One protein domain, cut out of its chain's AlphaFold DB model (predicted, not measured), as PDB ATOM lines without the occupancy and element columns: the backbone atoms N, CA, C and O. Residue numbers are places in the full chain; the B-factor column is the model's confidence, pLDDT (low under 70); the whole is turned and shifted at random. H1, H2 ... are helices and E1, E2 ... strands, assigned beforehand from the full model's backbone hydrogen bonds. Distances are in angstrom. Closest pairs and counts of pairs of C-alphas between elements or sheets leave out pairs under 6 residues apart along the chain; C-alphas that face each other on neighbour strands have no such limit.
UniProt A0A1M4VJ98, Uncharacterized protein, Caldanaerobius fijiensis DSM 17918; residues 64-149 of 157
ATOM      1  N   SER A  64      12.768  14.201  35.100       97.25
ATOM      2  CA  SER A  64      12.300  12.827  35.280       97.25
ATOM      3  C   SER A  64      10.791  12.778  35.510       97.25
ATOM      4  O   SER A  64      10.174  13.751  35.948       97.25
ATOM      5  N   CYS A  65      10.204  11.623  35.211       96.69
ATOM      6  CA  CYS A  65       8.832  11.269  35.550       96.69
ATOM      7  C   CYS A  65       8.883  10.118  36.559       96.69
ATOM      8  O   CYS A  65       9.523   9.102  36.294       96.69
ATOM      9  N   GLU A  66       8.236  10.286  37.710       95.12
ATOM     10  CA  GLU A  66       8.157   9.266  38.767       95.12
ATOM     11  C   GLU A  66       6.843   8.466  38.699       95.12
ATOM     12  O   GLU A  66       6.581   7.616  39.546       95.12
ATOM     13  N   GLY A  67       6.025   8.711  37.671       93.75
ATOM     14  CA  GLY A  67       4.765   8.012  37.449       93.75
ATOM     15  C   GLY A  67       3.650   8.455  38.397       93.75
ATOM     16  O   GLY A  67       3.693   9.541  38.983       93.75
ATOM     17  N   VAL A  68       2.613   7.621  38.497       95.12
ATOM     18  CA  VAL A  68       1.481   7.842  39.406       95.12
ATOM     19  C   VAL A  68       1.945   7.579  40.837       95.12
ATOM     20  O   VAL A  68       2.294   6.454  41.180       95.12
ATOM     21  N   VAL A  69       1.935   8.616  41.673       95.88
ATOM     22  CA  VAL A  69       2.387   8.552  43.076       95.88
ATOM     23  C   VAL A  69       1.234   8.517  44.075       95.88
ATOM     24  O   VAL A  69       1.439   8.237  45.253       95.88
ATOM     25  N   SER A  70       0.014   8.819  43.626       95.12
ATOM     26  CA  SER A  70      -1.190   8.737  44.448       95.12
ATOM     27  C   SER A  70      -2.429   8.529  43.586       95.12
ATOM     28  O   SER A  70      -2.512   9.051  42.473       95.12
ATOM     29  N   SER A  71      -3.397   7.792  44.123       95.88
ATOM     30  CA  SER A  71      -4.761   7.700  43.611       95.88
ATOM     31  C   SER A  71      -5.722   7.681  44.796       95.88
ATOM     32  O   SER A  71      -5.481   6.967  45.774       95.88
ATOM     33  N   TYR A  72      -6.767   8.506  44.758       96.06
ATOM     34  CA  TYR A  72      -7.759   8.583  45.826       96.06
ATOM     35  C   TYR A  72      -9.099   9.114  45.328       96.06
ATOM     36  O   TYR A  72      -9.155  10.025  44.510       96.06
ATOM     37  N   GLU A  73     -10.192   8.637  45.914       97.50
ATOM     38  CA  GLU A  73     -11.491   9.282  45.747       97.50
ATOM     39  C   GLU A  73     -11.555  10.578  46.567       97.50
ATOM     40  O   GLU A  73     -11.262  10.579  47.771       97.50
ATOM     41  N   LEU A  74     -11.930  11.688  45.931       97.38
ATOM     42  CA  LEU A  74     -12.160  12.951  46.624       97.38
ATOM     43  C   LEU A  74     -13.547  12.946  47.274       97.38
ATOM     44  O   LEU A  74     -14.543  13.303  46.658       97.38
ATOM     45  N   THR A  75     -13.625  12.568  48.544       97.81
ATOM     46  CA  THR A  75     -14.856  12.706  49.334       97.81
ATOM     47  C   THR A  75     -14.895  14.058  50.052       97.81
ATOM     48  O   THR A  75     -13.854  14.684  50.263       97.81
ATOM     49  N   LYS A  76     -16.083  14.499  50.494       96.12
ATOM     50  CA  LYS A  76     -16.223  15.722  51.313       96.12
ATOM     51  C   LYS A  76     -15.372  15.669  52.587       96.12
ATOM     52  O   LYS A  76     -14.723  16.648  52.933       96.12
ATOM     53  N   ASP A  77     -15.339  14.511  53.247       96.25
ATOM     54  CA  ASP A  77     -14.515  14.282  54.439       96.25
ATOM     55  C   ASP A  77     -13.015  14.401  54.122       96.25
ATOM     56  O   ASP A  77     -12.281  15.093  54.826       96.25
ATOM     57  N   LYS A  78     -12.553  13.792  53.021       93.88
ATOM     58  CA  LYS A  78     -11.145  13.874  52.614       93.88
ATOM     59  C   LYS A  78     -10.752  15.301  52.239       93.88
ATOM     60  O   LYS A  78      -9.684  15.746  52.641       93.88
ATOM     61  N   PHE A  79     -11.616  16.023  51.526       93.31
ATOM     62  CA  PHE A  79     -11.408  17.426  51.160       93.31
ATOM     63  C   PHE A  79     -11.191  18.337  52.381       93.31
ATOM     64  O   PHE A  79     -10.433  19.296  52.299       93.31
ATOM     65  N   GLN A  80     -11.788  18.016  53.533       93.69
ATOM     66  CA  GLN A  80     -11.636  18.789  54.772       93.69
ATOM     67  C   GLN A  80     -10.392  18.412  55.594       93.69
ATOM     68  O   GLN A  80     -10.052  19.111  56.550       93.69
ATOM     69  N   LYS A  81      -9.692  17.329  55.240       95.88
ATOM     70  CA  LYS A  81      -8.545  16.810  55.995       95.88
ATOM     71  C   LYS A  81      -7.219  17.218  55.369       95.88
ATOM     72  O   LYS A  81      -7.058  17.245  54.149       95.88
ATOM     73  N   LEU A  82      -6.229  17.488  56.216       94.62
ATOM     74  CA  LEU A  82      -4.854  17.667  55.759       94.62
ATOM     75  C   LEU A  82      -4.279  16.337  55.229       94.62
ATOM     76  O   LEU A  82      -4.622  15.276  55.754       94.62
ATOM     77  N   PRO A  83      -3.413  16.369  54.197       93.56
ATOM     78  CA  PRO A  83      -2.957  17.556  53.458       93.56
ATOM     79  C   PRO A  83      -3.913  18.006  52.332       93.56
ATOM     80  O   PRO A  83      -3.700  19.053  51.726       93.56
ATOM     81  N   TYR A  84      -4.969  17.242  52.037       95.00
ATOM     82  CA  TYR A  84      -5.851  17.470  50.885       95.00
ATOM     83  C   TYR A  84      -6.535  18.838  50.903       95.00
ATOM     84  O   TYR A  84      -6.588  19.487  49.863       95.00
ATOM     85  N   ALA A  85      -6.976  19.315  52.071       94.38
ATOM     86  CA  ALA A  85      -7.575  20.642  52.210       94.38
ATOM     87  C   ALA A  85      -6.650  21.764  51.707       94.38
ATOM     88  O   ALA A  85      -7.104  22.708  51.068       94.38
ATOM     89  N   GLN A  86      -5.340  21.655  51.955       94.81
ATOM     90  CA  GLN A  86      -4.363  22.641  51.485       94.81
ATOM     91  C   GLN A  86      -4.130  22.531  49.981       94.81
ATOM     92  O   GLN A  86      -4.108  23.551  49.302       94.81
ATOM     93  N   ILE A  87      -3.991  21.305  49.470       95.19
ATOM     94  CA  ILE A  87      -3.775  21.059  48.040       95.19
ATOM     95  C   ILE A  87      -4.957  21.592  47.230       95.19
ATOM     96  O   ILE A  87      -4.753  22.326  46.270       95.19
ATOM     97  N   TRP A  88      -6.188  21.270  47.631       95.31
ATOM     98  CA  TRP A  88      -7.376  21.659  46.877       95.31
ATOM     99  C   TRP A  88      -7.726  23.143  46.995       95.31
ATOM    100  O   TRP A  88      -8.258  23.707  46.046       95.31
ATOM    101  N   LYS A  89      -7.388  23.802  48.109       93.25
ATOM    102  CA  LYS A  89      -7.640  25.241  48.296       93.25
ATOM    103  C   LYS A  89      -6.822  26.137  47.354       93.25
ATOM    104  O   LYS A  89      -7.210  27.279  47.141       93.25
ATOM    105  N   ILE A  90      -5.694  25.647  46.833       92.69
ATOM    106  CA  ILE A  90      -4.817  26.411  45.927       92.69
ATOM    107  C   ILE A  90      -5.055  26.109  44.442       92.69
ATOM    108  O   ILE A  90      -4.326  26.641  43.613       92.69
ATOM    109  N   GLN A  91      -6.003  25.229  44.109       93.81
ATOM    110  CA  GLN A  91      -6.306  24.916  42.711       93.81
ATOM    111  C   GLN A  91      -7.206  26.004  42.119       93.81
ATOM    112  O   GLN A  91      -8.098  26.509  42.800       93.81
ATOM    113  N   ASP A  92      -7.039  26.296  40.830       91.19
ATOM    114  CA  ASP A  92      -7.886  27.271  40.118       91.19
ATOM    115  C   ASP A  92      -9.269  26.701  39.735       91.19
ATOM    116  O   ASP A  92     -10.106  27.378  39.131       91.19
ATOM    117  N   VAL A  93      -9.525  25.433  40.068       93.62
ATOM    118  CA  VAL A  93     -10.768  24.726  39.755       93.62
ATOM    119  C   VAL A  93     -11.716  24.651  40.948       93.62
ATOM    120  O   VAL A  93     -11.315  24.590  42.107       93.62
ATOM    121  N   ASP A  94     -13.006  24.554  40.645       93.94
ATOM    122  CA  ASP A  94     -14.039  24.267  41.637       93.94
ATOM    123  C   ASP A  94     -13.970  22.794  42.084       93.94
ATOM    124  O   ASP A  94     -14.307  21.884  41.319       93.94
ATOM    125  N   ALA A  95     -13.529  22.570  43.325       92.75
ATOM    126  CA  ALA A  95     -13.362  21.246  43.920       92.75
ATOM    127  C   ALA A  95     -14.679  20.455  44.023       92.75
ATOM    128  O   ALA A  95     -14.653  19.225  43.919       92.75
ATOM    129  N   ASP A  96     -15.830  21.128  44.152       94.00
ATOM    130  CA  ASP A  96     -17.128  20.456  44.290       94.00
ATOM    131  C   ASP A  96     -17.477  19.628  43.042       94.00
ATOM    132  O   ASP A  96     -18.101  18.568  43.142       94.00
ATOM    133  N   LYS A  97     -16.972  20.024  41.862       96.19
ATOM    134  CA  LYS A  97     -17.132  19.289  40.589       96.19
ATOM    135  C   LYS A  97     -16.376  17.961  40.538       96.19
ATOM    136  O   LYS A  97     -16.552  17.187  39.587       96.19
ATOM    137  N   TYR A  98     -15.505  17.713  41.510       96.69
ATOM    138  CA  TYR A  98     -14.659  16.527  41.582       96.69
ATOM    139  C   TYR A  98     -14.971  15.646  42.793       96.69
ATOM    140  O   TYR A  98     -14.363  14.586  42.934       96.69
ATOM    141  N   ILE A  99     -15.947  16.023  43.627       96.88
ATOM    142  CA  ILE A  99     -16.412  15.174  44.724       96.88
ATOM    143  C   ILE A  99     -16.944  13.843  44.171       96.88
ATOM    144  O   ILE A  99     -17.705  13.813  43.204       96.88
ATOM    145  N   GLY A 100     -16.527  12.737  44.787       97.56
ATOM    146  CA  GLY A 100     -16.850  11.365  44.383       97.56
ATOM    147  C   GLY A 100     -16.036  10.846  43.195       97.56
ATOM    148  O   GLY A 100     -16.241   9.715  42.762       97.56
ATOM    149  N   LYS A 101     -15.113  11.643  42.640       97.81
ATOM    150  CA  LYS A 101     -14.245  11.210  41.537       97.81
ATOM    151  C   LYS A 101     -12.925  10.661  42.059       97.81
ATOM    152  O   LYS A 101     -12.411  11.116  43.083       97.81
ATOM    153  N   ASN A 102     -12.351   9.716  41.316       97.69
ATOM    154  CA  ASN A 102     -11.006   9.223  41.583       97.69
ATOM    155  C   ASN A 102      -9.963  10.173  40.985       97.69
ATOM    156  O   ASN A 102      -9.886  10.343  39.770       97.69
ATOM    157  N   ILE A 103      -9.165  10.772  41.856       97.56
ATOM    158  CA  ILE A 103      -8.079  11.680  41.528       97.56
ATOM    159  C   ILE A 103      -6.792  10.874  41.461       97.56
ATOM    160  O   ILE A 103      -6.393  10.244  42.439       97.56
ATOM    161  N   GLU A 104      -6.106  10.937  40.332       97.38
ATOM    162  CA  GLU A 104      -4.751  10.425  40.179       97.38
ATOM    163  C   GLU A 104      -3.757  11.583  40.195       97.38
ATOM    164  O   GLU A 104      -4.044  12.682  39.720       97.38
ATOM    165  N   THR A 105      -2.577  11.354  40.764       97.31
ATOM    166  CA  THR A 105      -1.501  12.347  40.809       97.31
ATOM    167  C   THR A 105      -0.228  11.761  40.222       97.31
ATOM    168  O   THR A 105       0.286  10.762  40.730       97.31
ATOM    169  N   ILE A 106       0.296  12.393  39.171       97.88
ATOM    170  CA  ILE A 106       1.565  12.027  38.532       97.88
ATOM    171  C   ILE A 106       2.645  13.001  38.982       97.88
ATOM    172  O   ILE A 106       2.452  14.215  38.917       97.88
ATOM    173  N   LYS A 107       3.795  12.478  39.403       97.88
ATOM    174  CA  LYS A 107       4.924  13.300  39.835       97.88
ATOM    175  C   LYS A 107       5.980  13.433  38.743       97.88
ATOM    176  O   LYS A 107       6.424  12.447  38.156       97.88
ATOM    177  N   PHE A 108       6.437  14.662  38.546       98.31
ATOM    178  CA  PHE A 108       7.559  15.018  37.688       98.31
ATOM    179  C   PHE A 108       8.610  15.787  38.480       98.31
ATOM    180  O   PHE A 108       8.289  16.563  39.380       98.31
ATOM    181  N   ILE A 109       9.869  15.618  38.093       97.94
ATOM    182  CA  ILE A 109      10.939  16.549  38.432       97.94
ATOM    183  C   ILE A 109      11.178  17.413  37.204       97.94
ATOM    184  O   ILE A 109      11.426  16.893  36.115       97.94
ATOM    185  N   VAL A 110      11.110  18.729  37.372       98.31
ATOM    186  CA  VAL A 110      11.261  19.694  36.281       98.31
ATOM    187  C   VAL A 110      12.334  20.733  36.588       98.31
ATOM    188  O   VAL A 110      12.779  20.889  37.726       98.31
ATOM    189  N   LYS A 111      12.739  21.448  35.542       97.88
ATOM    190  CA  LYS A 111      13.491  22.702  35.582       97.88
ATOM    191  C   LYS A 111      12.724  23.797  34.846       97.88
ATOM    192  O   LYS A 111      11.778  23.510  34.111       97.88
ATOM    193  N   ASN A 112      13.213  25.025  34.970       97.88
ATOM    194  CA  ASN A 112      12.589  26.240  34.453       97.88
ATOM    195  C   ASN A 112      11.260  26.565  35.151       97.88
ATOM    196  O   ASN A 112      10.349  27.131  34.554       97.88
ATOM    197  N   HIS A 113      11.152  26.191  36.424       97.69
ATOM    198  CA  HIS A 113      10.003  26.508  37.261       97.69
ATOM    199  C   HIS A 113      10.365  27.642  38.239       97.69
ATOM    200  O   HIS A 113      11.503  27.683  38.711       97.69
ATOM    201  N   PRO A 114       9.438  28.554  38.603       96.81
ATOM    202  CA  PRO A 114       9.723  29.627  39.564       96.81
ATOM    203  C   PRO A 114      10.353  29.143  40.882       96.81
ATOM    204  O   PRO A 114      11.281  29.766  41.396       96.81
ATOM    205  N   LEU A 115       9.910  27.985  41.382       96.69
ATOM    206  CA  LEU A 115      10.438  27.361  42.605       96.69
ATOM    207  C   LEU A 115      11.869  26.812  42.481       96.69
ATOM    208  O   LEU A 115      12.474  26.509  43.507       96.69
ATOM    209  N   ASP A 116      12.468  26.756  41.287       96.56
ATOM    210  CA  ASP A 116      13.893  26.420  41.134       96.56
ATOM    211  C   ASP A 116      14.802  27.460  41.807       96.56
ATOM    212  O   ASP A 116      15.951  27.165  42.131       96.56
ATOM    213  N   LYS A 117      14.283  28.678  42.014       95.44
ATOM    214  CA  LYS A 117      14.963  29.794  42.685       95.44
ATOM    215  C   LYS A 117      14.601  29.917  44.170       95.44
ATOM    216  O   LYS A 117      15.030  30.870  44.812       95.44
ATOM    217  N   PHE A 118      13.791  29.003  44.708       94.94
ATOM    218  CA  PHE A 118      13.360  29.058  46.103       94.94
ATOM    219  C   PHE A 118      14.564  28.902  47.059       94.94
ATOM    220  O   PHE A 118      15.399  28.022  46.819       94.94
ATOM    221  N   PRO A 119      14.681  29.709  48.134       92.88
ATOM    222  CA  PRO A 119      15.757  29.564  49.117       92.88
ATOM    223  C   PRO A 119      15.843  28.136  49.679       92.88
ATOM    224  O   PRO A 119      14.833  27.529  50.016       92.88
ATOM    225  N   GLY A 120      17.048  27.562  49.735       88.31
ATOM    226  CA  GLY A 120      17.262  26.167  50.156       88.31
ATOM    227  C   GLY A 120      17.045  25.109  49.061       88.31
ATOM    228  O   GLY A 120      17.358  23.933  49.264       88.31
ATOM    229  N   ASN A 121      16.586  25.489  47.861       92.94
ATOM    230  CA  ASN A 121      16.508  24.588  46.708       92.94
ATOM    231  C   ASN A 121      17.871  24.428  46.011       92.94
ATOM    232  O   ASN A 121      18.113  24.925  44.909       92.94
ATOM    233  N   ASN A 122      18.777  23.687  46.645       90.44
ATOM    234  CA  ASN A 122      20.144  23.511  46.143       90.44
ATOM    235  C   ASN A 122      20.214  22.740  44.813       90.44
ATOM    236  O   ASN A 122      21.189  22.880  44.073       90.44
ATOM    237  N   LYS A 123      19.190  21.943  44.473       91.44
ATOM    238  CA  LYS A 123      19.158  21.191  43.208       91.44
ATOM    239  C   LYS A 123      18.692  22.034  42.024       91.44
ATOM    240  O   LYS A 123      18.870  21.593  40.886       91.44
ATOM    241  N   LYS A 124      18.115  23.221  42.264       95.25
ATOM    242  CA  LYS A 124      17.511  24.080  41.228       95.25
ATOM    243  C   LYS A 124      16.555  23.279  40.337       95.25
ATOM    244  O   LYS A 124      16.662  23.288  39.109       95.25
ATOM    245  N   GLN A 125      15.716  22.488  40.991       96.69
ATOM    246  CA  GLN A 125      14.715  21.614  40.388       96.69
ATOM    247  C   GLN A 125      13.419  21.760  41.168       96.69
ATOM    248  O   GLN A 125      13.451  22.068  42.355       96.69
ATOM    249  N   THR A 126      12.288  21.478  40.542       98.12
ATOM    250  CA  THR A 126      10.980  21.526  41.194       98.12
ATOM    251  C   THR A 126      10.286  20.180  41.046       98.12
ATOM    252  O   THR A 126      10.322  19.568  39.981       98.12
ATOM    253  N   GLN A 127       9.651  19.721  42.120       97.75
ATOM    254  CA  GLN A 127       8.728  18.593  42.102       97.75
ATOM    255  C   GLN A 127       7.354  19.120  41.705       97.75
ATOM    256  O   GLN A 127       6.822  19.983  42.398       97.75
ATOM    257  N   VAL A 128       6.785  18.618  40.616       98.12
ATOM    258  CA  VAL A 128       5.451  18.999  40.144       98.12
ATOM    259  C   VAL A 128       4.539  17.787  40.207       98.12
ATOM    260  O   VAL A 128       4.890  16.711  39.725       98.12
ATOM    261  N   TYR A 129       3.368  17.975  40.795       97.81
ATOM    262  CA  TYR A 129       2.339  16.966  40.987       97.81
ATOM    263  C   TYR A 129       1.149  17.340  40.112       97.81
ATOM    264  O   TYR A 129       0.426  18.283  40.420       97.81
ATOM    265  N   VAL A 130       0.970  16.630  38.999       98.12
ATOM    266  CA  VAL A 130      -0.132  16.851  38.055       98.12
ATOM    267  C   VAL A 130      -1.323  16.013  38.494       98.12
ATOM    268  O   VAL A 130      -1.221  14.788  38.561       98.12
ATOM    269  N   MET A 131      -2.441  16.671  38.786       97.62
ATOM    270  CA  MET A 131      -3.687  16.048  39.217       97.62
ATOM    271  C   MET A 131      -4.600  15.796  38.019       97.62
ATOM    272  O   MET A 131      -4.743  16.640  37.131       97.62
ATOM    273  N   MET A 132      -5.239  14.630  37.994       96.75
ATOM    274  CA  MET A 132      -6.081  14.206  36.880       96.75
ATOM    275  C   MET A 132      -7.267  13.346  37.312       96.75
ATOM    276  O   MET A 132      -7.219  12.652  38.322       96.75
ATOM    277  N   VAL A 133      -8.315  13.393  36.493       96.06
ATOM    278  CA  VAL A 133      -9.535  12.579  36.563       96.06
ATOM    279  C   VAL A 133      -9.838  12.108  35.150       96.06
ATOM    280  O   VAL A 133      -9.787  12.913  34.222       96.06
ATOM    281  N   ASP A 134     -10.130  10.821  34.970       91.31
ATOM    282  CA  ASP A 134     -10.528  10.242  33.677       91.31
ATOM    283  C   ASP A 134      -9.603  10.661  32.514       91.31
ATOM    284  O   ASP A 134     -10.037  11.126  31.460       91.31
ATOM    285  N   ASN A 135      -8.286  10.554  32.736       90.19
ATOM    286  CA  ASN A 135      -7.207  10.935  31.807       90.19
ATOM    287  C   ASN A 135      -7.152  12.430  31.429       90.19
ATOM    288  O   ASN A 135      -6.336  12.820  30.586       90.19
ATOM    289  N   SER A 136      -7.971  13.264  32.065       93.56
ATOM    290  CA  SER A 136      -8.028  14.710  31.871       93.56
ATOM    291  C   SER A 136      -7.330  15.422  33.023       93.56
ATOM    292  O   SER A 136      -7.533  15.096  34.193       93.56
ATOM    293  N   ILE A 137      -6.484  16.392  32.688       96.31
ATOM    294  CA  ILE A 137      -5.758  17.187  33.680       96.31
ATOM    295  C   ILE A 137      -6.742  18.144  34.342       96.31
ATOM    296  O   ILE A 137      -7.511  18.814  33.657       96.31
ATOM    297  N   ILE A 138      -6.707  18.173  35.670       94.81
ATOM    298  CA  ILE A 138      -7.474  19.109  36.486       94.81
ATOM    299  C   ILE A 138      -6.624  20.357  36.673       94.81
ATOM    300  O   ILE A 138      -6.945  21.407  36.132       94.81
ATOM    301  N   ASP A 139      -5.519  20.185  37.400       93.38
ATOM    302  CA  ASP A 139      -4.509  21.192  37.707       93.38
ATOM    303  C   ASP A 139      -3.322  20.482  38.410       93.38
ATOM    304  O   ASP A 139      -2.975  19.353  38.041       93.38
ATOM    305  N   GLY A 140      -2.670  21.091  39.400       94.94
ATOM    306  CA  GLY A 140      -1.598  20.469  40.160       94.94
ATOM    307  C   GLY A 140      -0.990  21.371  41.228       94.94
ATOM    308  O   GLY A 140      -1.433  22.483  41.493       94.94
ATOM    309  N   TYR A 141       0.076  20.887  41.857       96.69
ATOM    310  CA  TYR A 141       0.843  21.663  42.831       96.69
ATOM    311  C   TYR A 141       2.336  21.375  42.707       96.69
ATOM    312  O   TYR A 141       2.748  20.383  42.104       96.69
ATOM    313  N   SER A 142       3.161  22.263  43.260       96.75
ATOM    314  CA  SER A 142       4.615  22.185  43.121       96.75
ATOM    315  C   SER A 142       5.335  22.408  44.444       96.75
ATOM    316  O   SER A 142       4.903  23.215  45.262       96.75
ATOM    317  N   LEU A 143       6.460  21.719  44.629       95.06
ATOM    318  CA  LEU A 143       7.347  21.848  45.786       95.06
ATOM    319  C   LEU A 143       8.798  22.036  45.317       95.06
ATOM    320  O   LEU A 143       9.202  21.409  44.332       95.06
ATOM    321  N   PRO A 144       9.619  22.851  46.003       94.56
ATOM    322  CA  PRO A 144      11.034  22.970  45.669       94.56
ATOM    323  C   PRO A 144      11.762  21.619  45.803       94.56
ATOM    324  O   PRO A 144      11.462  20.782  46.659       94.56
ATOM    325  N   GLY A 145      12.734  21.387  44.925       82.62
ATOM    326  CA  GLY A 145      13.558  20.183  44.871       82.62
ATOM    327  C   GLY A 145      14.714  20.233  45.865       82.62
ATOM    328  O   GLY A 145      15.868  20.403  45.495       82.62
ATOM    329  N   GLY A 146      14.438  20.038  47.147       67.44
ATOM    330  CA  GLY A 146      15.466  19.996  48.188       67.44
ATOM    331  C   GLY A 146      14.914  19.418  49.480       67.44
ATOM    332  O   GLY A 146      13.701  19.313  49.643       67.44
ATOM    333  N   ARG A 147      15.794  19.031  50.413       53.50
ATOM    334  CA  ARG A 147      15.352  18.884  51.803       53.50
ATOM    335  C   ARG A 147      15.018  20.299  52.253       53.50
ATOM    336  O   ARG A 147      15.917  21.132  52.285       53.50
ATOM    337  N   ILE A 148      13.757  20.566  52.578       51.50
ATOM    338  CA  ILE A 148      13.481  21.633  53.532       51.50
ATOM    339  C   ILE A 148      14.198  21.143  54.792       51.50
ATOM    340  O   ILE A 148      13.762  20.169  55.403       51.50
ATOM    341  N   GLN A 149      15.384  21.684  55.088       43.06
ATOM    342  CA  GLN A 149      15.865  21.628  56.458       43.06
ATOM    343  C   GLN A 149      14.774  22.364  57.214       43.06
ATOM    344  O   GLN A 149      14.590  23.560  57.012       43.06
TER     345      GLN A 149
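What this domain is: This is residues 64 to 149 of the 157 residues of an uncharacterized protein of Caldanaerobius fijiensis DSM 17918 (UniProt A0A1M4VJ98). A single strongly twisted sheet of four long antiparallel strands makes the length of this domain, with three short helices, H1 to H3, gathered by one end and the small helix H4 by the other. E1 leads into H1, H2 and H3, the course then turns back as E2 beside E1, and after H4 the hairpin of E3 and E4 completes the sheet. The printed part has 86 residues, with four named helices and four named strands in the order E1 H1 H2 H3 E2 H4 E3 E4; the sheet's order is E1 - E2 - E3 - E4, and the class is mixed, helices and strands. It is compact, with a radius of gyration of the C-alphas of 13.7 A, yet elongated in outline, spanning 39 by 24 by 19 A.

How they stand to each other: E1, residues 64 to 73, is an edge strand and the antiparallel neighbour of E2, residues 102 to 111, at 158 degrees; N 66 and O 107 are within hydrogen-bond range at 2.9 A. Between them along the chain come H1, residues 76 to 80, H2, residues 84 to 89, and H3, residues 95 to 98. H1 and H2 touch only at the corner by their link, the closest C-alphas being those of Phe 79 and Ala 85, 5.1 A apart. H2 and H3 are close but not clearly touching, with the C-alphas of Trp 88 and Ala 95 closest at 6.7 A. H1 and H3 are near each other, with 5 pairs of C-alphas within 10 A. H2 is on the sheet but only grazes it, with its residues 87 to 88. H1 is not on the sheet, and H3 only just not, with 4 pairs of C-alphas within 10 A. H4, residues 114 to 117, is on the sheet, with 15 such pairs. E3, residues 126 to 133, is antiparallel to E2 at 154 degrees; N 108 and O 128 are 2.8 A apart. E4, residues 136 to 144, the other edge strand, is antiparallel to E3 at 159 degrees; N 129 and O 141 are 2.8 A apart. The closest C-alphas of H4 and E4 are those of Leu 115 and Pro 144, 5.4 A apart. In H1 and H2 every O i to N i+4 pair is within hydrogen-bond range; H3 and H4 are too short for such a pair.

Where its parts are: E1 begins at C-alpha 64, (12.300, 12.827, 35.280), and is 26.2 A long. H2, the longest helix by residues, is 8.4 A long. E2 is 28.6 A long and E3 22.9 A. E4 is 24.9 A long, bends by 50 degrees at residue 139 and ends at C-alpha 144, (11.034, 22.970, 45.669).

The domain as a whole: The two C-alphas farthest apart are those of Gly 100 and Asn 122, at 39.0 A. The printed part has no cut and no long link; H4 to E3 is short, the others tight. The mean pLDDT of the printed part is 93.4, and residues 146 to 149 are under 70.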